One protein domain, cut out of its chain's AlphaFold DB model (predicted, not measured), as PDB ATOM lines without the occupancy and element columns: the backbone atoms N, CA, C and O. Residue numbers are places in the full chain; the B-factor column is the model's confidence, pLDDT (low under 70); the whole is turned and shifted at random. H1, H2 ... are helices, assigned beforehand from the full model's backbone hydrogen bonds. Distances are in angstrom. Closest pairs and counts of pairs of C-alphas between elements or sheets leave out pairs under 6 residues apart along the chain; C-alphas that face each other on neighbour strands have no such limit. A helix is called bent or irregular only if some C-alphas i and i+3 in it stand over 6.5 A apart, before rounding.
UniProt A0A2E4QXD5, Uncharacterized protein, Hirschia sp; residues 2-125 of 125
ATOM      1  N   ARG A   2     110.927 115.659  74.197       59.59
ATOM      2  CA  ARG A   2     111.146 115.329  72.765       59.59
ATOM      3  C   ARG A   2     112.402 114.491  72.448       59.59
ATOM      4  O   ARG A   2     112.316 113.598  71.622       59.59
ATOM      5  N   ALA A   3     113.529 114.716  73.129       60.62
ATOM      6  CA  ALA A   3     114.740 113.899  72.947       60.62
ATOM      7  C   ALA A   3     114.535 112.427  73.359       60.62
ATOM      8  O   ALA A   3     115.065 111.529  72.717       60.62
ATOM      9  N   VAL A   4     113.702 112.183  74.377       65.56
ATOM     10  CA  VAL A   4     113.320 110.828  74.809       65.56
ATOM     11  C   VAL A   4     112.489 110.137  73.727       65.56
ATOM     12  O   VAL A   4     112.735 108.977  73.436       65.56
ATOM     13  N   TRP A   5     111.572 110.856  73.066       69.38
ATOM     14  CA  TRP A   5     110.801 110.323  71.933       69.38
ATOM     15  C   TRP A   5     111.679 109.970  70.730       69.38
ATOM     16  O   TRP A   5     111.495 108.914  70.133       69.38
ATOM     17  N   VAL A   6     112.658 110.818  70.394       69.75
ATOM     18  CA  VAL A   6     113.619 110.534  69.312       69.75
ATOM     19  C   VAL A   6     114.488 109.325  69.665       69.75
ATOM     20  O   VAL A   6     114.671 108.444  68.831       69.75
ATOM     21  N   GLY A   7     114.960 109.238  70.912       68.62
ATOM     22  CA  GLY A   7     115.699 108.074  71.404       68.62
ATOM     23  C   GLY A   7     114.873 106.787  71.349       68.62
ATOM     24  O   GLY A   7     115.356 105.782  70.843       68.62
ATOM     25  N   LEU A   8     113.610 106.830  71.788       74.31
ATOM     26  CA  LEU A   8     112.687 105.689  71.751       74.31
ATOM     27  C   LEU A   8     112.381 105.238  70.314       74.31
ATOM     28  O   LEU A   8     112.294 104.044  70.029       74.31
ATOM     29  N   PHE A   9     112.245 106.186  69.390       77.56
ATOM     30  CA  PHE A   9     112.031 105.889  67.979       77.56
ATOM     31  C   PHE A   9     113.245 105.177  67.363       77.56
ATOM     32  O   PHE A   9     113.102 104.104  66.778       77.56
ATOM     33  N   LEU A  10     114.449 105.725  67.564       72.69
ATOM     34  CA  LEU A  10     115.696 105.121  67.081       72.69
ATOM     35  C   LEU A  10     115.962 103.754  67.729       72.69
ATOM     36  O   LEU A  10     116.430 102.834  67.059       72.69
ATOM     37  N   PHE A  11     115.607 103.605  69.007       75.00
ATOM     38  CA  PHE A  11     115.640 102.339  69.735       75.00
ATOM     39  C   PHE A  11     114.772 101.272  69.065       75.00
ATOM     40  O   PHE A  11     115.255 100.189  68.749       75.00
ATOM     41  N   THR A  12     113.510 101.600  68.790       78.69
ATOM     42  CA  THR A  12     112.548 100.655  68.204       78.69
ATOM     43  C   THR A  12     112.980 100.210  66.804       78.69
ATOM     44  O   THR A  12     112.918  99.024  66.487       78.69
ATOM     45  N   ILE A  13     113.490 101.139  65.988       79.06
ATOM     46  CA  ILE A  13     114.039 100.825  64.659       79.06
ATOM     47  C   ILE A  13     115.246  99.895  64.768       79.06
ATOM     48  O   ILE A  13     115.343  98.934  64.009       79.06
ATOM     49  N   SER A  14     116.143 100.150  65.720       76.06
ATOM     50  CA  SER A  14     117.338  99.323  65.916       76.06
ATOM     51  C   SER A  14     116.972  97.893  66.325       76.06
ATOM     52  O   SER A  14     117.550  96.944  65.799       76.06
ATOM     53  N   LEU A  15     115.980  97.721  67.209       78.75
ATOM     54  CA  LEU A  15     115.477  96.395  67.591       78.75
ATOM     55  C   LEU A  15     114.853  95.656  66.406       78.75
ATOM     56  O   LEU A  15     115.151  94.484  66.190       78.75
ATOM     57  N   LEU A  16     114.025  96.347  65.618       82.88
ATOM     58  CA  LEU A  16     113.384  95.763  64.441       82.88
ATOM     59  C   LEU A  16     114.423  95.331  63.398       82.88
ATOM     60  O   LEU A  16     114.356  94.221  62.880       82.88
ATOM     61  N   ALA A  17     115.412  96.183  63.126       79.25
ATOM     62  CA  ALA A  17     116.493  95.876  62.197       79.25
ATOM     63  C   ALA A  17     117.346  94.692  62.672       79.25
ATOM     64  O   ALA A  17     117.737  93.856  61.860       79.25
ATOM     65  N   GLY A  18     117.593  94.587  63.982       79.12
ATOM     66  CA  GLY A  18     118.247  93.422  64.577       79.12
ATOM     67  C   GLY A  18     117.441  92.145  64.393       79.12
ATOM     68  O   GLY A  18     117.993  91.143  63.950       79.12
ATOM     69  N   ALA A  19     116.133  92.195  64.650       82.50
ATOM     70  CA  ALA A  19     115.264  91.028  64.529       82.50
ATOM     71  C   ALA A  19     115.197  90.534  63.078       82.50
ATOM     72  O   ALA A  19     115.323  89.340  62.829       82.50
ATOM     73  N   ILE A  20     115.085  91.456  62.117       83.81
ATOM     74  CA  ILE A  20     115.095  91.131  60.685       83.81
ATOM     75  C   ILE A  20     116.456  90.566  60.263       83.81
ATOM     76  O   ILE A  20     116.510  89.581  59.537       83.81
ATOM     77  N   SER A  21     117.560  91.163  60.718       83.56
ATOM     78  CA  SER A  21     118.916  90.714  60.382       83.56
ATOM     79  C   SER A  21     119.189  89.289  60.874       83.56
ATOM     80  O   SER A  21     119.722  88.482  60.113       83.56
ATOM     81  N   ILE A  22     118.768  88.954  62.101       82.75
ATOM     82  CA  ILE A  22     118.879  87.593  62.644       82.75
ATOM     83  C   ILE A  22     117.941  86.639  61.902       82.75
ATOM     84  O   ILE A  22     118.385  85.571  61.491       82.75
ATOM     85  N   ALA A  23     116.688  87.033  61.657       82.69
ATOM     86  CA  ALA A  23     115.733  86.195  60.936       82.69
ATOM     87  C   ALA A  23     116.239  85.846  59.533       82.69
ATOM     88  O   ALA A  23     116.190  84.690  59.130       82.69
ATOM     89  N   LEU A  24     116.792  86.824  58.813       81.44
ATOM     90  CA  LEU A  24     117.410  86.620  57.504       81.44
ATOM     91  C   LEU A  24     118.659  85.738  57.585       81.44
ATOM     92  O   LEU A  24     118.832  84.860  56.746       81.44
ATOM     93  N   MET A  25     119.516  85.947  58.587       83.88
ATOM     94  CA  MET A  25     120.701  85.114  58.801       83.88
ATOM     95  C   MET A  25     120.325  83.648  59.037       83.88
ATOM     96  O   MET A  25     120.948  82.772  58.447       83.88
ATOM     97  N   VAL A  26     119.312  83.388  59.868       83.06
ATOM     98  CA  VAL A  26     118.826  82.033  60.170       83.06
ATOM     99  C   VAL A  26     118.118  81.422  58.961       83.06
ATOM    100  O   VAL A  26     118.341  80.260  58.644       83.06
ATOM    101  N   TYR A  27     117.289  82.199  58.265       80.69
ATOM    102  CA  TYR A  27     116.486  81.704  57.148       80.69
ATOM    103  C   TYR A  27     117.315  81.362  55.902       80.69
ATOM    104  O   TYR A  27     117.027  80.374  55.230       80.69
ATOM    105  N   TYR A  28     118.342  82.162  55.601       78.62
ATOM    106  CA  TYR A  28     119.222  81.981  54.438       78.62
ATOM    107  C   TYR A  28     120.558  81.296  54.772       78.62
ATOM    108  O   TYR A  28     121.419  81.207  53.898       78.62
ATOM    109  N   ASP A  29     120.759  80.880  56.029       80.12
ATOM    110  CA  ASP A  29     122.018  80.330  56.566       80.12
ATOM    111  C   ASP A  29     123.264  81.157  56.179       80.12
ATOM    112  O   ASP A  29     124.351  80.648  55.901       80.12
ATOM    113  N   ASN A  30     123.103  82.485  56.109       77.12
ATOM    114  CA  ASN A  30     124.138  83.400  55.637       77.12
ATOM    115  C   ASN A  30     124.514  84.406  56.723       77.12
ATOM    116  O   ASN A  30     123.801  85.370  57.011       77.12
ATOM    117  N   THR A  31     125.705  84.213  57.283       77.25
ATOM    118  CA  THR A  31     126.252  85.021  58.379       77.25
ATOM    119  C   THR A  31     126.498  86.479  57.978       77.25
ATOM    120  O   THR A  31     126.490  87.357  58.842       77.25
ATOM    121  N   MET A  32     126.675  86.779  56.683       74.31
ATOM    122  CA  MET A  32     126.861  88.160  56.217       74.31
ATOM    123  C   MET A  32     125.596  89.010  56.384       74.31
ATOM    124  O   MET A  32     125.704  90.222  56.563       74.31
ATOM    125  N   LEU A  33     124.405  88.400  56.398       75.31
ATOM    126  CA  LEU A  33     123.144  89.111  56.656       75.31
ATOM    127  C   LEU A  33     123.056  89.617  58.104       75.31
ATOM    128  O   LEU A  33     122.346  90.587  58.375       75.31
ATOM    129  N   GLY A  34     123.861  89.050  59.010       70.12
ATOM    130  CA  GLY A  34     124.070  89.558  60.366       70.12
ATOM    131  C   GLY A  34     124.756  90.932  60.418       70.12
ATOM    132  O   GLY A  34     124.638  91.640  61.417       70.12
ATOM    133  N   LEU A  35     125.435  91.363  59.342       73.62
ATOM    134  CA  LEU A  35     126.075  92.687  59.256       73.62
ATOM    135  C   LEU A  35     125.065  93.830  59.077       73.62
ATOM    136  O   LEU A  35     125.409  94.992  59.305       73.62
ATOM    137  N   ILE A  36     123.817  93.522  58.715       74.31
ATOM    138  CA  ILE A  36     122.746  94.519  58.576       74.31
ATOM    139  C   ILE A  36     122.480  95.204  59.920       74.31
ATOM    140  O   ILE A  36     122.256  96.416  59.962       74.31
ATOM    141  N   PHE A  37     122.567  94.462  61.025       70.44
ATOM    142  CA  PHE A  37     122.354  95.003  62.363       70.44
ATOM    143  C   PHE A  37     123.365  96.102  62.757       70.44
ATOM    144  O   PHE A  37     122.929  97.226  63.028       70.44
ATOM    145  N   PRO A  38     124.695  95.869  62.742       70.88
ATOM    146  CA  PRO A  38     125.671  96.910  63.057       70.88
ATOM    147  C   PRO A  38     125.659  98.065  62.046       70.88
ATOM    148  O   PRO A  38     125.798  99.217  62.455       70.88
ATOM    149  N   LEU A  39     125.428  97.801  60.752       76.31
ATOM    150  CA  LEU A  39     125.275  98.860  59.743       76.31
ATOM    151  C   LEU A  39     124.087  99.778  60.053       76.31
ATOM    152  O   LEU A  39     124.211 101.003  59.980       76.31
ATOM    153  N   THR A  40     122.955  99.195  60.446       73.31
ATOM    154  CA  THR A  40     121.764  99.964  60.823       73.31
ATOM    155  C   THR A  40     122.002 100.755  62.105       73.31
ATOM    156  O   THR A  40     121.628 101.924  62.167       73.31
ATOM    157  N   GLY A  41     122.700 100.180  63.089       69.81
ATOM    158  CA  GLY A  41     123.110 100.897  64.299       69.81
ATOM    159  C   GLY A  41     123.927 102.156  63.981       69.81
ATOM    160  O   GLY A  41     123.583 103.254  64.428       69.81
ATOM    161  N   VAL A  42     124.952 102.029  63.132       73.50
ATOM    162  CA  VAL A  42     125.773 103.170  62.692       73.50
ATOM    163  C   VAL A  42     124.922 104.215  61.961       73.50
ATOM    164  O   VAL A  42     125.018 105.408  62.260       73.50
ATOM    165  N   ALA A  43     124.038 103.795  61.052       75.00
ATOM    166  CA  ALA A  43     123.132 104.707  60.353       75.00
ATOM    167  C   ALA A  43     122.199 105.460  61.321       75.00
ATOM    168  O   ALA A  43     122.033 106.680  61.204       75.00
ATOM    169  N   CYS A  44     121.642 104.767  62.316       71.12
ATOM    170  CA  CYS A  44     120.827 105.366  63.370       71.12
ATOM    171  C   CYS A  44     121.622 106.367  64.220       71.12
ATOM    172  O   CYS A  44     121.067 107.397  64.606       71.12
ATOM    173  N   MET A  45     122.911 106.119  64.465       68.69
ATOM    174  CA  MET A  45     123.795 107.049  65.175       68.69
ATOM    175  C   MET A  45     123.949 108.368  64.408       68.69
ATOM    176  O   MET A  45     123.664 109.437  64.952       68.69
ATOM    177  N   PHE A  46     124.306 108.296  63.120       72.88
ATOM    178  CA  PHE A  46     124.440 109.476  62.258       72.88
ATOM    179  C   PHE A  46     123.121 110.241  62.108       72.88
ATOM    180  O   PHE A  46     123.090 111.475  62.139       72.88
ATOM    181  N   MET A  47     122.013 109.517  61.944       72.81
ATOM    182  CA  MET A  47     120.695 110.127  61.798       72.81
ATOM    183  C   MET A  47     120.217 110.769  63.105       72.81
ATOM    184  O   MET A  47     119.655 111.866  63.075       72.81
ATOM    185  N   GLY A  48     120.489 110.136  64.248       67.69
ATOM    186  CA  GLY A  48     120.190 110.669  65.574       67.69
ATOM    187  C   GLY A  48     120.950 111.957  65.872       67.69
ATOM    188  O   GLY A  48     120.341 112.929  66.323       67.69
ATOM    189  N   GLU A  49     122.243 112.016  65.543       69.94
ATOM    190  CA  GLU A  49     123.034 113.245  65.676       69.94
ATOM    191  C   GLU A  49     122.472 114.386  64.818       69.94
ATOM    192  O   GLU A  49     122.302 115.504  65.317       69.94
ATOM    193  N   LYS A  50     122.107 114.112  63.558       73.44
ATOM    194  CA  LYS A  50     121.506 115.124  62.673       73.44
ATOM    195  C   LYS A  50     120.133 115.594  63.152       73.44
ATOM    196  O   LYS A  50     119.857 116.792  63.098       73.44
ATOM    197  N   LEU A  51     119.283 114.682  63.628       71.00
ATOM    198  CA  LEU A  51     117.961 115.019  64.167       71.00
ATOM    199  C   LEU A  51     118.077 115.905  65.407       71.00
ATOM    200  O   LEU A  51     117.427 116.948  65.479       71.00
ATOM    201  N   LEU A  52     118.939 115.529  66.352       69.50
ATOM    202  CA  LEU A  52     119.170 116.306  67.569       69.50
ATOM    203  C   LEU A  52     119.789 117.675  67.249       69.50
ATOM    204  O   LEU A  52     119.321 118.686  67.768       69.50
ATOM    205  N   GLY A  53     120.775 117.733  66.348       67.19
ATOM    206  CA  GLY A  53     121.378 118.991  65.898       67.19
ATOM    207  C   GLY A  53     120.380 119.923  65.201       67.19
ATOM    208  O   GLY A  53     120.308 121.106  65.524       67.19
ATOM    209  N   GLY A  54     119.549 119.396  64.297       68.50
ATOM    210  CA  GLY A  54     118.517 120.184  63.613       68.50
ATOM    211  C   GLY A  54     117.428 120.708  64.555       68.50
ATOM    212  O   GLY A  54     116.888 121.798  64.345       68.50
ATOM    213  N   MET A  55     117.117 119.963  65.620       67.75
ATOM    214  CA  MET A  55     116.158 120.392  66.637       67.75
ATOM    215  C   MET A  55     116.679 121.546  67.497       67.75
ATOM    216  O   MET A  55     115.899 122.435  67.831       67.75
ATOM    217  N   GLU A  56     117.968 121.568  67.828       66.69
ATOM    218  CA  GLU A  56     118.570 122.658  68.607       66.69
ATOM    219  C   GLU A  56     118.657 123.964  67.826       66.69
ATOM    220  O   GLU A  56     118.269 125.011  68.346       66.69
ATOM    221  N   VAL A  57     119.051 123.888  66.548       67.50
ATOM    222  CA  VAL A  57     119.085 125.052  65.648       67.50
ATOM    223  C   VAL A  57     117.695 125.684  65.528       67.50
ATOM    224  O   VAL A  57     117.556 126.903  65.608       67.50
ATOM    225  N   LYS A  58     116.635 124.868  65.422       63.84
ATOM    226  CA  LYS A  58     115.243 125.352  65.412       63.84
ATOM    227  C   LYS A  58     114.790 125.989  66.730       63.84
ATOM    228  O   LYS A  58     113.814 126.732  66.713       63.84
ATOM    229  N   MET A  59     115.445 125.700  67.854       59.62
ATOM    230  CA  MET A  59     115.121 126.294  69.158       59.62
ATOM    231  C   MET A  59     115.930 127.561  69.467       59.62
ATOM    232  O   MET A  59     115.807 128.095  70.567       59.62
ATOM    233  N   GLY A  60     116.756 128.046  68.535       56.84
ATOM    234  CA  GLY A  60     117.615 129.209  68.774       56.84
ATOM    235  C   GLY A  60     118.708 128.950  69.816       56.84
ATOM    236  O   GLY A  60     119.366 129.887  70.262       56.84
ATOM    237  N   GLN A  61     118.913 127.688  70.206       59.22
ATOM    238  CA  GLN A  61     120.061 127.287  71.001       59.22
ATOM    239  C   GLN A  61     121.228 127.095  70.037       59.22
ATOM    240  O   GLN A  61     121.109 126.365  69.051       59.22
ATOM    241  N   ALA A  62     122.344 127.781  70.295       55.69
ATOM    242  CA  ALA A  62     123.563 127.555  69.533       55.69
ATOM    243  C   ALA A  62     123.869 126.050  69.575       55.69
ATOM    244  O   ALA A  62     123.837 125.487  70.677       55.69
ATOM    245  N   PRO A  63     124.121 125.392  68.425       55.69
ATOM    246  CA  PRO A  63     124.506 123.988  68.418       55.69
ATOM    247  C   PRO A  63     125.703 123.879  69.352       55.69
ATOM    248  O   PRO A  63     126.731 124.520  69.120       55.69
ATOM    249  N   GLY A  64     125.506 123.202  70.485       55.38
ATOM    250  CA  GLY A  64     126.501 123.195  71.546       55.38
ATOM    251  C   GLY A  64     127.845 122.780  70.955       55.38
ATOM    252  O   GLY A  64     127.892 121.888  70.108       55.38
ATOM    253  N   GLY A  65     128.919 123.473  71.346       61.88
ATOM    254  CA  GLY A  65     130.261 123.236  70.809       61.88
ATOM    255  C   GLY A  65     130.726 121.784  70.988       61.88
ATOM    256  O   GLY A  65     130.000 120.940  71.506       61.88
ATOM    257  N   ALA A  66     131.972 121.485  70.616       56.22
ATOM    258  CA  ALA A  66     132.519 120.120  70.589       56.22
ATOM    259  C   ALA A  66     132.183 119.244  71.825       56.22
ATOM    260  O   ALA A  66     131.946 118.050  71.680       56.22
ATOM    261  N   GLY A  67     132.066 119.829  73.027       54.25
ATOM    262  CA  GLY A  67     131.631 119.125  74.243       54.25
ATOM    263  C   GLY A  67     130.181 118.607  74.235       54.25
ATOM    264  O   GLY A  67     129.926 117.503  74.710       54.25
ATOM    265  N   ALA A  68     129.223 119.344  73.667       58.31
ATOM    266  CA  ALA A  68     127.835 118.881  73.546       58.31
ATOM    267  C   ALA A  68     127.678 117.821  72.443       58.31
ATOM    268  O   ALA A  68     126.848 116.917  72.564       58.31
ATOM    269  N   MET A  69     128.510 117.905  71.400       60.91
ATOM    270  CA  MET A  69     128.619 116.879  70.364       60.91
ATOM    271  C   MET A  69     129.194 115.576  70.943       60.91
ATOM    272  O   MET A  69     128.629 114.510  70.718       60.91
ATOM    273  N   LEU A  70     130.225 115.666  71.793       58.03
ATOM    274  CA  LEU A  70     130.782 114.517  72.517       58.03
ATOM    275  C   LEU A  70     129.767 113.869  73.466       58.03
ATOM    276  O   LEU A  70     129.651 112.644  73.476       58.03
ATOM    277  N   MET A  71     128.990 114.651  74.222       61.34
ATOM    278  CA  MET A  71     127.936 114.079  75.073       61.34
ATOM    279  C   MET A  71     126.850 113.377  74.248       61.34
ATOM    280  O   MET A  71     126.404 112.302  74.636       61.34
ATOM    281  N   ARG A  72     126.449 113.923  73.091       64.00
ATOM    282  CA  ARG A  72     125.467 113.270  72.202       64.00
ATOM    283  C   ARG A  72     125.989 111.990  71.581       64.00
ATOM    284  O   ARG A  72     125.255 111.009  71.552       64.00
ATOM    285  N   SER A  73     127.239 111.999  71.138       61.59
ATOM    286  CA  SER A  73     127.913 110.823  70.594       61.59
ATOM    287  C   SER A  73     128.086 109.737  71.663       61.59
ATOM    288  O   SER A  73     127.829 108.562  71.419       61.59
ATOM    289  N   THR A  74     128.408 110.129  72.900       61.94
ATOM    290  CA  THR A  74     128.519 109.199  74.035       61.94
ATOM    291  C   THR A  74     127.162 108.608  74.404       61.94
ATOM    292  O   THR A  74     127.061 107.408  74.630       61.94
ATOM    293  N   VAL A  75     126.102 109.423  74.432       64.44
ATOM    294  CA  VAL A  75     124.737 108.956  74.711       64.44
ATOM    295  C   VAL A  75     124.224 108.057  73.586       64.44
ATOM    296  O   VAL A  75     123.623 107.027  73.878       64.44
ATOM    297  N   SER A  76     124.480 108.380  72.316       62.97
ATOM    298  CA  SER A  76     124.079 107.524  71.193       62.97
ATOM    299  C   SER A  76     124.866 106.210  71.160       62.97
ATOM    300  O   SER A  76     124.273 105.169  70.890       62.97
ATOM    301  N   ALA A  77     126.151 106.224  71.526       63.19
ATOM    302  CA  ALA A  77     126.964 105.021  71.694       63.19
ATOM    303  C   ALA A  77     126.485 104.158  72.875       63.19
ATOM    304  O   ALA A  77     126.358 102.944  72.734       63.19
ATOM    305  N   LEU A  78     126.151 104.772  74.017       64.50
ATOM    306  CA  LEU A  78     125.572 104.081  75.177       64.50
ATOM    307  C   LEU A  78     124.227 103.449  74.841       64.50
ATOM    308  O   LEU A  78     123.984 102.311  75.222       64.50
ATOM    309  N   ILE A  79     123.378 104.163  74.099       63.12
ATOM    310  CA  ILE A  79     122.142 103.610  73.549       63.12
ATOM    311  C   ILE A  79     122.512 102.432  72.644       63.12
ATOM    312  O   ILE A  79     122.079 101.327  72.915       63.12
ATOM    313  N   MET A  80     123.406 102.579  71.668       62.03
ATOM    314  CA  MET A  80     123.796 101.459  70.799       62.03
ATOM    315  C   MET A  80     124.353 100.223  71.518       62.03
ATOM    316  O   MET A  80     124.237  99.136  70.967       62.03
ATOM    317  N   TRP A  81     124.930 100.347  72.715       62.59
ATOM    318  CA  TRP A  81     125.453  99.208  73.483       62.59
ATOM    319  C   TRP A  81     124.457  98.641  74.499       62.59
ATOM    320  O   TRP A  81     124.322  97.424  74.629       62.59
ATOM    321  N   ALA A  82     123.733  99.502  75.212       60.31
ATOM    322  CA  ALA A  82     122.747  99.081  76.204       60.31
ATOM    323  C   ALA A  82     121.482  98.508  75.547       60.31
ATOM    324  O   ALA A  82     120.809  97.660  76.127       60.31
ATOM    325  N   VAL A  83     121.163  98.946  74.329       60.47
ATOM    326  CA  VAL A  83     119.945  98.568  73.602       60.47
ATOM    327  C   VAL A  83     119.959  97.123  73.109       60.47
ATOM    328  O   VAL A  83     118.989  96.420  73.391       60.47
ATOM    329  N   PRO A  84     121.029  96.627  72.460       58.59
ATOM    330  CA  PRO A  84     121.155  95.210  72.164       58.59
ATOM    331  C   PRO A  84     121.142  94.381  73.447       58.59
ATOM    332  O   PRO A  84     120.459  93.373  73.483       58.59
ATOM    333  N   ALA A  85     121.810  94.825  74.518       66.12
ATOM    334  CA  ALA A  85     121.896  94.064  75.767       66.12
ATOM    335  C   ALA A  85     120.549  93.931  76.504       66.12
ATOM    336  O   ALA A  85     120.219  92.852  76.990       66.12
ATOM    337  N   LEU A  86     119.754  95.004  76.576       65.62
ATOM    338  CA  LEU A  86     118.448  95.003  77.251       65.62
ATOM    339  C   LEU A  86     117.321  94.457  76.364       65.62
ATOM    340  O   LEU A  86     116.335  93.931  76.875       65.62
ATOM    341  N   GLY A  87     117.458  94.589  75.043       70.12
ATOM    342  CA  GLY A  87     116.457  94.179  74.062       70.12
ATOM    343  C   GLY A  87     116.690  92.806  73.437       70.12
ATOM    344  O   GLY A  87     115.807  92.342  72.723       70.12
ATOM    345  N   TRP A  88     117.827  92.143  73.698       76.31
ATOM    346  CA  TRP A  88     118.228  90.908  73.004       76.31
ATOM    347  C   TRP A  88     117.151  89.823  73.026       76.31
ATOM    348  O   TRP A  88     116.829  89.249  71.992       76.31
ATOM    349  N   GLY A  89     116.538  89.585  74.189       77.19
ATOM    350  CA  GLY A  89     115.465  88.596  74.318       77.19
ATOM    351  C   GLY A  89     114.246  88.920  73.447       77.19
ATOM    352  O   GLY A  89     113.665  88.023  72.845       77.19
ATOM    353  N   GLY A  90     113.894  90.203  73.322       77.38
ATOM    354  CA  GLY A  90     112.823  90.653  72.429       77.38
ATOM    355  C   GLY A  90     113.200  90.538  70.953       77.38
ATOM    356  O   GLY A  90     112.372  90.140  70.141       77.38
ATOM    357  N   VAL A  91     114.458  90.827  70.612       79.81
ATOM    358  CA  VAL A  91     114.988  90.675  69.248       79.81
ATOM    359  C   VAL A  91     114.925  89.215  68.800       79.81
ATOM    360  O   VAL A  91     114.451  88.949  67.698       79.81
ATOM    361  N   LEU A  92     115.341  88.275  69.654       81.56
ATOM    362  CA  LEU A  92     115.252  86.841  69.368       81.56
ATOM    363  C   LEU A  92     113.796  86.391  69.195       81.56
ATOM    364  O   LEU A  92     113.459  85.791  68.181       81.56
ATOM    365  N   ALA A  93     112.911  86.765  70.124       82.56
ATOM    366  CA  ALA A  93     111.497  86.402  70.035       82.56
ATOM    367  C   ALA A  93     110.824  86.958  68.765       82.56
ATOM    368  O   ALA A  93     110.040  86.265  68.122       82.56
ATOM    369  N   MET A  94     111.134  88.199  68.372       84.19
ATOM    370  CA  MET A  94     110.640  88.770  67.115       84.19
ATOM    371  C   MET A  94     111.253  88.088  65.888       84.19
ATOM    372  O   MET A  94     110.552  87.895  64.900       84.19
ATOM    373  N   SER A  95     112.537  87.721  65.940       84.50
ATOM    374  CA  SER A  95     113.216  86.989  64.867       84.50
ATOM    375  C   SER A  95     112.515  85.668  64.570       84.50
ATOM    376  O   SER A  95     112.245  85.380  63.408       84.50
ATOM    377  N   ASP A  96     112.160  84.902  65.602       84.56
ATOM    378  CA  ASP A  96     111.463  83.623  65.429       84.56
ATOM    379  C   ASP A  96     110.105  83.819  64.740       84.56
ATOM    380  O   ASP A  96     109.744  83.074  63.830       84.56
ATOM    381  N   VAL A  97     109.376  84.882  65.103       85.88
ATOM    382  CA  VAL A  97     108.113  85.247  64.442       85.88
ATOM    383  C   VAL A  97     108.331  85.607  62.969       85.88
ATOM    384  O   VAL A  97     107.534  85.206  62.121       85.88
ATOM    385  N   PHE A  98     109.400  86.336  62.636       84.38
ATOM    386  CA  PHE A  98     109.730  86.645  61.241       84.38
ATOM    387  C   PHE A  98     110.094  85.395  60.442       84.38
ATOM    388  O   PHE A  98     109.629  85.261  59.313       84.38
ATOM    389  N   VAL A  99     110.856  84.463  61.021       83.75
ATOM    390  CA  VAL A  99     111.188  83.183  60.376       83.75
ATOM    391  C   VAL A  99     109.918  82.387  60.078       83.75
ATOM    392  O   VAL A  99     109.723  81.983  58.934       83.75
ATOM    393  N   LEU A 100     109.012  82.251  61.052       85.25
ATOM    394  CA  LEU A 100     107.714  81.597  60.843       85.25
ATOM    395  C   LEU A 100     106.887  82.294  59.751       85.25
ATOM    396  O   LEU A 100     106.226  81.634  58.953       85.25
ATOM    397  N   GLY A 101     106.937  83.626  59.687       81.56
ATOM    398  CA  GLY A 101     106.298  84.403  58.627       81.56
ATOM    399  C   GLY A 101     106.900  84.143  57.243       81.56
ATOM    400  O   GLY A 101     106.158  84.006  56.274       81.56
ATOM    401  N   PHE A 102     108.227  84.040  57.138       81.50
ATOM    402  CA  PHE A 102     108.919  83.724  55.884       81.50
ATOM    403  C   PHE A 102     108.676  82.284  55.427       81.50
ATOM    404  O   PHE A 102     108.569  82.035  54.226       81.50
ATOM    405  N   GLU A 103     108.556  81.346  56.365       80.38
ATOM    406  CA  GLU A 103     108.144  79.967  56.088       80.38
ATOM    407  C   GLU A 103     106.696  79.897  55.599       80.38
ATOM    408  O   GLU A 103     106.432  79.270  54.579       80.38
ATOM    409  N   ALA A 104     105.772  80.594  56.265       81.06
ATOM    410  CA  ALA A 104     104.367  80.649  55.858       81.06
ATOM    411  C   ALA A 104     104.154  81.357  54.508       81.06
ATOM    412  O   ALA A 104     103.173  81.090  53.820       81.06
ATOM    413  N   ALA A 105     105.058  82.266  54.139       76.94
ATOM    414  CA  ALA A 105     105.061  82.942  52.846       76.94
ATOM    415  C   ALA A 105     105.773  82.143  51.737       76.94
ATOM    416  O   ALA A 105     105.865  82.652  50.621       76.94
ATOM    417  N   GLU A 106     106.294  80.946  52.042       75.62
ATOM    418  CA  GLU A 106     107.024  80.071  51.110       75.62
ATOM    419  C   GLU A 106     108.123  80.811  50.328       75.62
ATOM    420  O   GLU A 106     108.311  80.614  49.125       75.62
ATOM    421  N   LEU A 107     108.857  81.705  51.002       72.94
ATOM    422  CA  LEU A 107     109.938  82.425  50.339       72.94
ATOM    423  C   LEU A 107     111.031  81.441  49.875       72.94
ATOM    424  O   LEU A 107     111.339  80.457  50.548       72.94
ATOM    425  N   PRO A 108     111.651  81.680  48.712       69.38
ATOM    426  CA  PRO A 108     112.741  80.834  48.262       69.38
ATOM    427  C   PRO A 108     113.934  81.004  49.206       69.38
ATOM    428  O   PRO A 108     114.407  82.122  49.440       69.38
ATOM    429  N   ARG A 109     114.413  79.880  49.747       68.69
ATOM    430  CA  ARG A 109     115.564  79.808  50.663       68.69
ATOM    431  C   ARG A 109     116.903  79.838  49.937       68.69
ATOM    432  O   ARG A 109     117.924  80.153  50.540       68.69
ATOM    433  N   SER A 110     116.901  79.555  48.639       66.12
ATOM    434  CA  SER A 110     118.090  79.554  47.795       66.12
ATOM    435  C   SER A 110     117.806  80.150  46.412       66.12
ATOM    436  O   SER A 110     116.660  80.249  45.967       66.12
ATOM    437  N   HIS A 111     118.868  80.547  45.703       61.56
ATOM    438  CA  HIS A 111     118.765  80.959  44.299       61.56
ATOM    439  C   HIS A 111     118.262  79.824  43.391       61.56
ATOM    440  O   HIS A 111     117.623  80.101  42.378       61.56
ATOM    441  N   GLU A 112     118.518  78.568  43.768       59.41
ATOM    442  CA  GLU A 112     118.022  77.387  43.059       59.41
ATOM    443  C   GLU A 112     116.507  77.233  43.238       59.41
ATOM    444  O   GLU A 112     115.808  77.048  42.245       59.41
ATOM    445  N   ASP A 113     115.975  77.438  44.449       60.22
ATOM    446  CA  ASP A 113     114.525  77.401  44.708       60.22
ATOM    447  C   ASP A 113     113.785  78.530  43.981       60.22
ATOM    448  O   ASP A 113     112.718  78.315  43.405       60.22
ATOM    449  N   ALA A 114     114.362  79.737  43.948       59.91
ATOM    450  CA  ALA A 114     113.787  80.859  43.207       59.91
ATOM    451  C   ALA A 114     113.723  80.571  41.696       59.91
ATOM    452  O   ALA A 114     112.732  80.904  41.043       59.91
ATOM    453  N   ALA A 115     114.757  79.931  41.142       60.56
ATOM    454  CA  ALA A 115     114.782  79.517  39.741       60.56
ATOM    455  C   ALA A 115     113.768  78.396  39.452       60.56
ATOM    456  O   ALA A 115     113.119  78.427  38.408       60.56
ATOM    457  N   LEU A 116     113.582  77.458  40.386       62.72
ATOM    458  CA  LEU A 116     112.609  76.364  40.291       62.72
ATOM    459  C   LEU A 116     111.160  76.869  40.324       62.72
ATOM    460  O   LEU A 116     110.336  76.423  39.529       62.72
ATOM    461  N   VAL A 117     110.854  77.850  41.177       63.22
ATOM    462  CA  VAL A 117     109.539  78.516  41.203       63.22
ATOM    463  C   VAL A 117     109.272  79.257  39.889       63.22
ATOM    464  O   VAL A 117     108.175  79.160  39.343       63.22
ATOM    465  N   ILE A 118     110.270  79.959  39.341       63.00
ATOM    466  CA  ILE A 118     110.135  80.649  38.048       63.00
ATOM    467  C   ILE A 118     109.961  79.644  36.900       63.00
ATOM    468  O   ILE A 118     109.116  79.873  36.039       63.00
ATOM    469  N   MET A 119     110.711  78.538  36.885       60.88
ATOM    470  CA  MET A 119     110.547  77.477  35.883       60.88
ATOM    471  C   MET A 119     109.151  76.851  35.946       60.88
ATOM    472  O   MET A 119     108.494  76.760  34.913       60.88
ATOM    473  N   ASN A 120     108.651  76.525  37.140       62.88
ATOM    474  CA  ASN A 120     107.301  75.978  37.310       62.88
ATOM    475  C   ASN A 120     106.198  76.974  36.903       62.88
ATOM    476  O   ASN A 120     105.173  76.564  36.376       62.88
ATOM    477  N   LEU A 121     106.403  78.283  37.089       62.81
ATOM    478  CA  LEU A 121     105.473  79.323  36.618       62.81
ATOM    479  C   LEU A 121     105.516  79.553  35.096       62.81
ATOM    480  O   LEU A 121     104.597  80.162  34.546       62.81
ATOM    481  N   VAL A 122     106.594  79.136  34.428       61.72
ATOM    482  CA  VAL A 122     106.763  79.235  32.971       61.72
ATOM    483  C   VAL A 122     106.225  77.993  32.260       61.72
ATOM    484  O   VAL A 122     105.645  78.153  31.193       61.72
ATOM    485  N   ASP A 123     106.364  76.799  32.846       60.25
ATOM    486  CA  ASP A 123     105.820  75.547  32.289       60.25
ATOM    487  C   ASP A 123     104.284  75.445  32.395       60.25
ATOM    488  O   ASP A 123     103.666  74.680  31.659       60.25
ATOM    489  N   ASP A 124     103.651  76.230  33.274       55.66
ATOM    490  CA  ASP A 124     102.189  76.251  33.470       55.66
ATOM    491  C   ASP A 124     101.459  77.258  32.538       55.66
ATOM    492  O   ASP A 124     100.297  77.610  32.764       55.66
ATOM    493  N   LYS A 125     102.136  77.755  31.488       50.38
ATOM    494  CA  LYS A 125     101.585  78.623  30.426       50.38
ATOM    495  C   LYS A 125     101.716  78.003  29.041       50.38
ATOM    496  O   LYS A 125     100.751  78.172  28.257       50.38
TER     497      LYS A 125
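AT A GLANCE: This is residues 2 to 125 of the 125 residues of an uncharacterized protein of Hirschia sp (UniProt A0A2E4QXD5). Helices H1 and H2 form a long hairpin; bent H3 packs on it, H3a on H2 and H3b across H1. Short H4 lies beyond one end, where residues 118 to 125 stick out. The 124 printed residues, all helix in class, make a loose rod spanning 66 by 32 by 23 A, radius of gyration of the C-alphas 19.9 A.

HOW THE PARTS SIT: H1, residues 2 to 27, touches H2, residues 31 to 58, opposite ways at a shallow tilt of 13 degrees; closest C-alphas Gly 18 and Phe 37, 4.9 A. H3, residues 66 to 104, assigned as one helix by hydrogen bonds, is bent: C-alphas 86 and 89 are 7.7 A apart. Arm H3a, residues 66 to 86, joins H1 and H2 in an up and down bundle, each helix running against the one before. Arm H3b, residues 89 to 104, touches H1 residues 15 to 27 alone; closest C-alphas Ser 95 and Ala 19, 4.5 A. H4, residues 111 to 123, touches no helix. O i to N i+4 pairs are within hydrogen-bond range throughout H1, H3b and H4, 20 of 24 in H2 and 15 of 17 in H3a.

IN THESE COORDINATES: H1 begins at C-alpha 2 (111.146, 115.329, 72.765); H2 is 42.4 A long; H4 ends at C-alpha 123 (105.820, 75.547, 32.289).

THE WHOLE: The printed part has no cut and no long link; 63 residues are under pLDDT 70, among them 52 to 86.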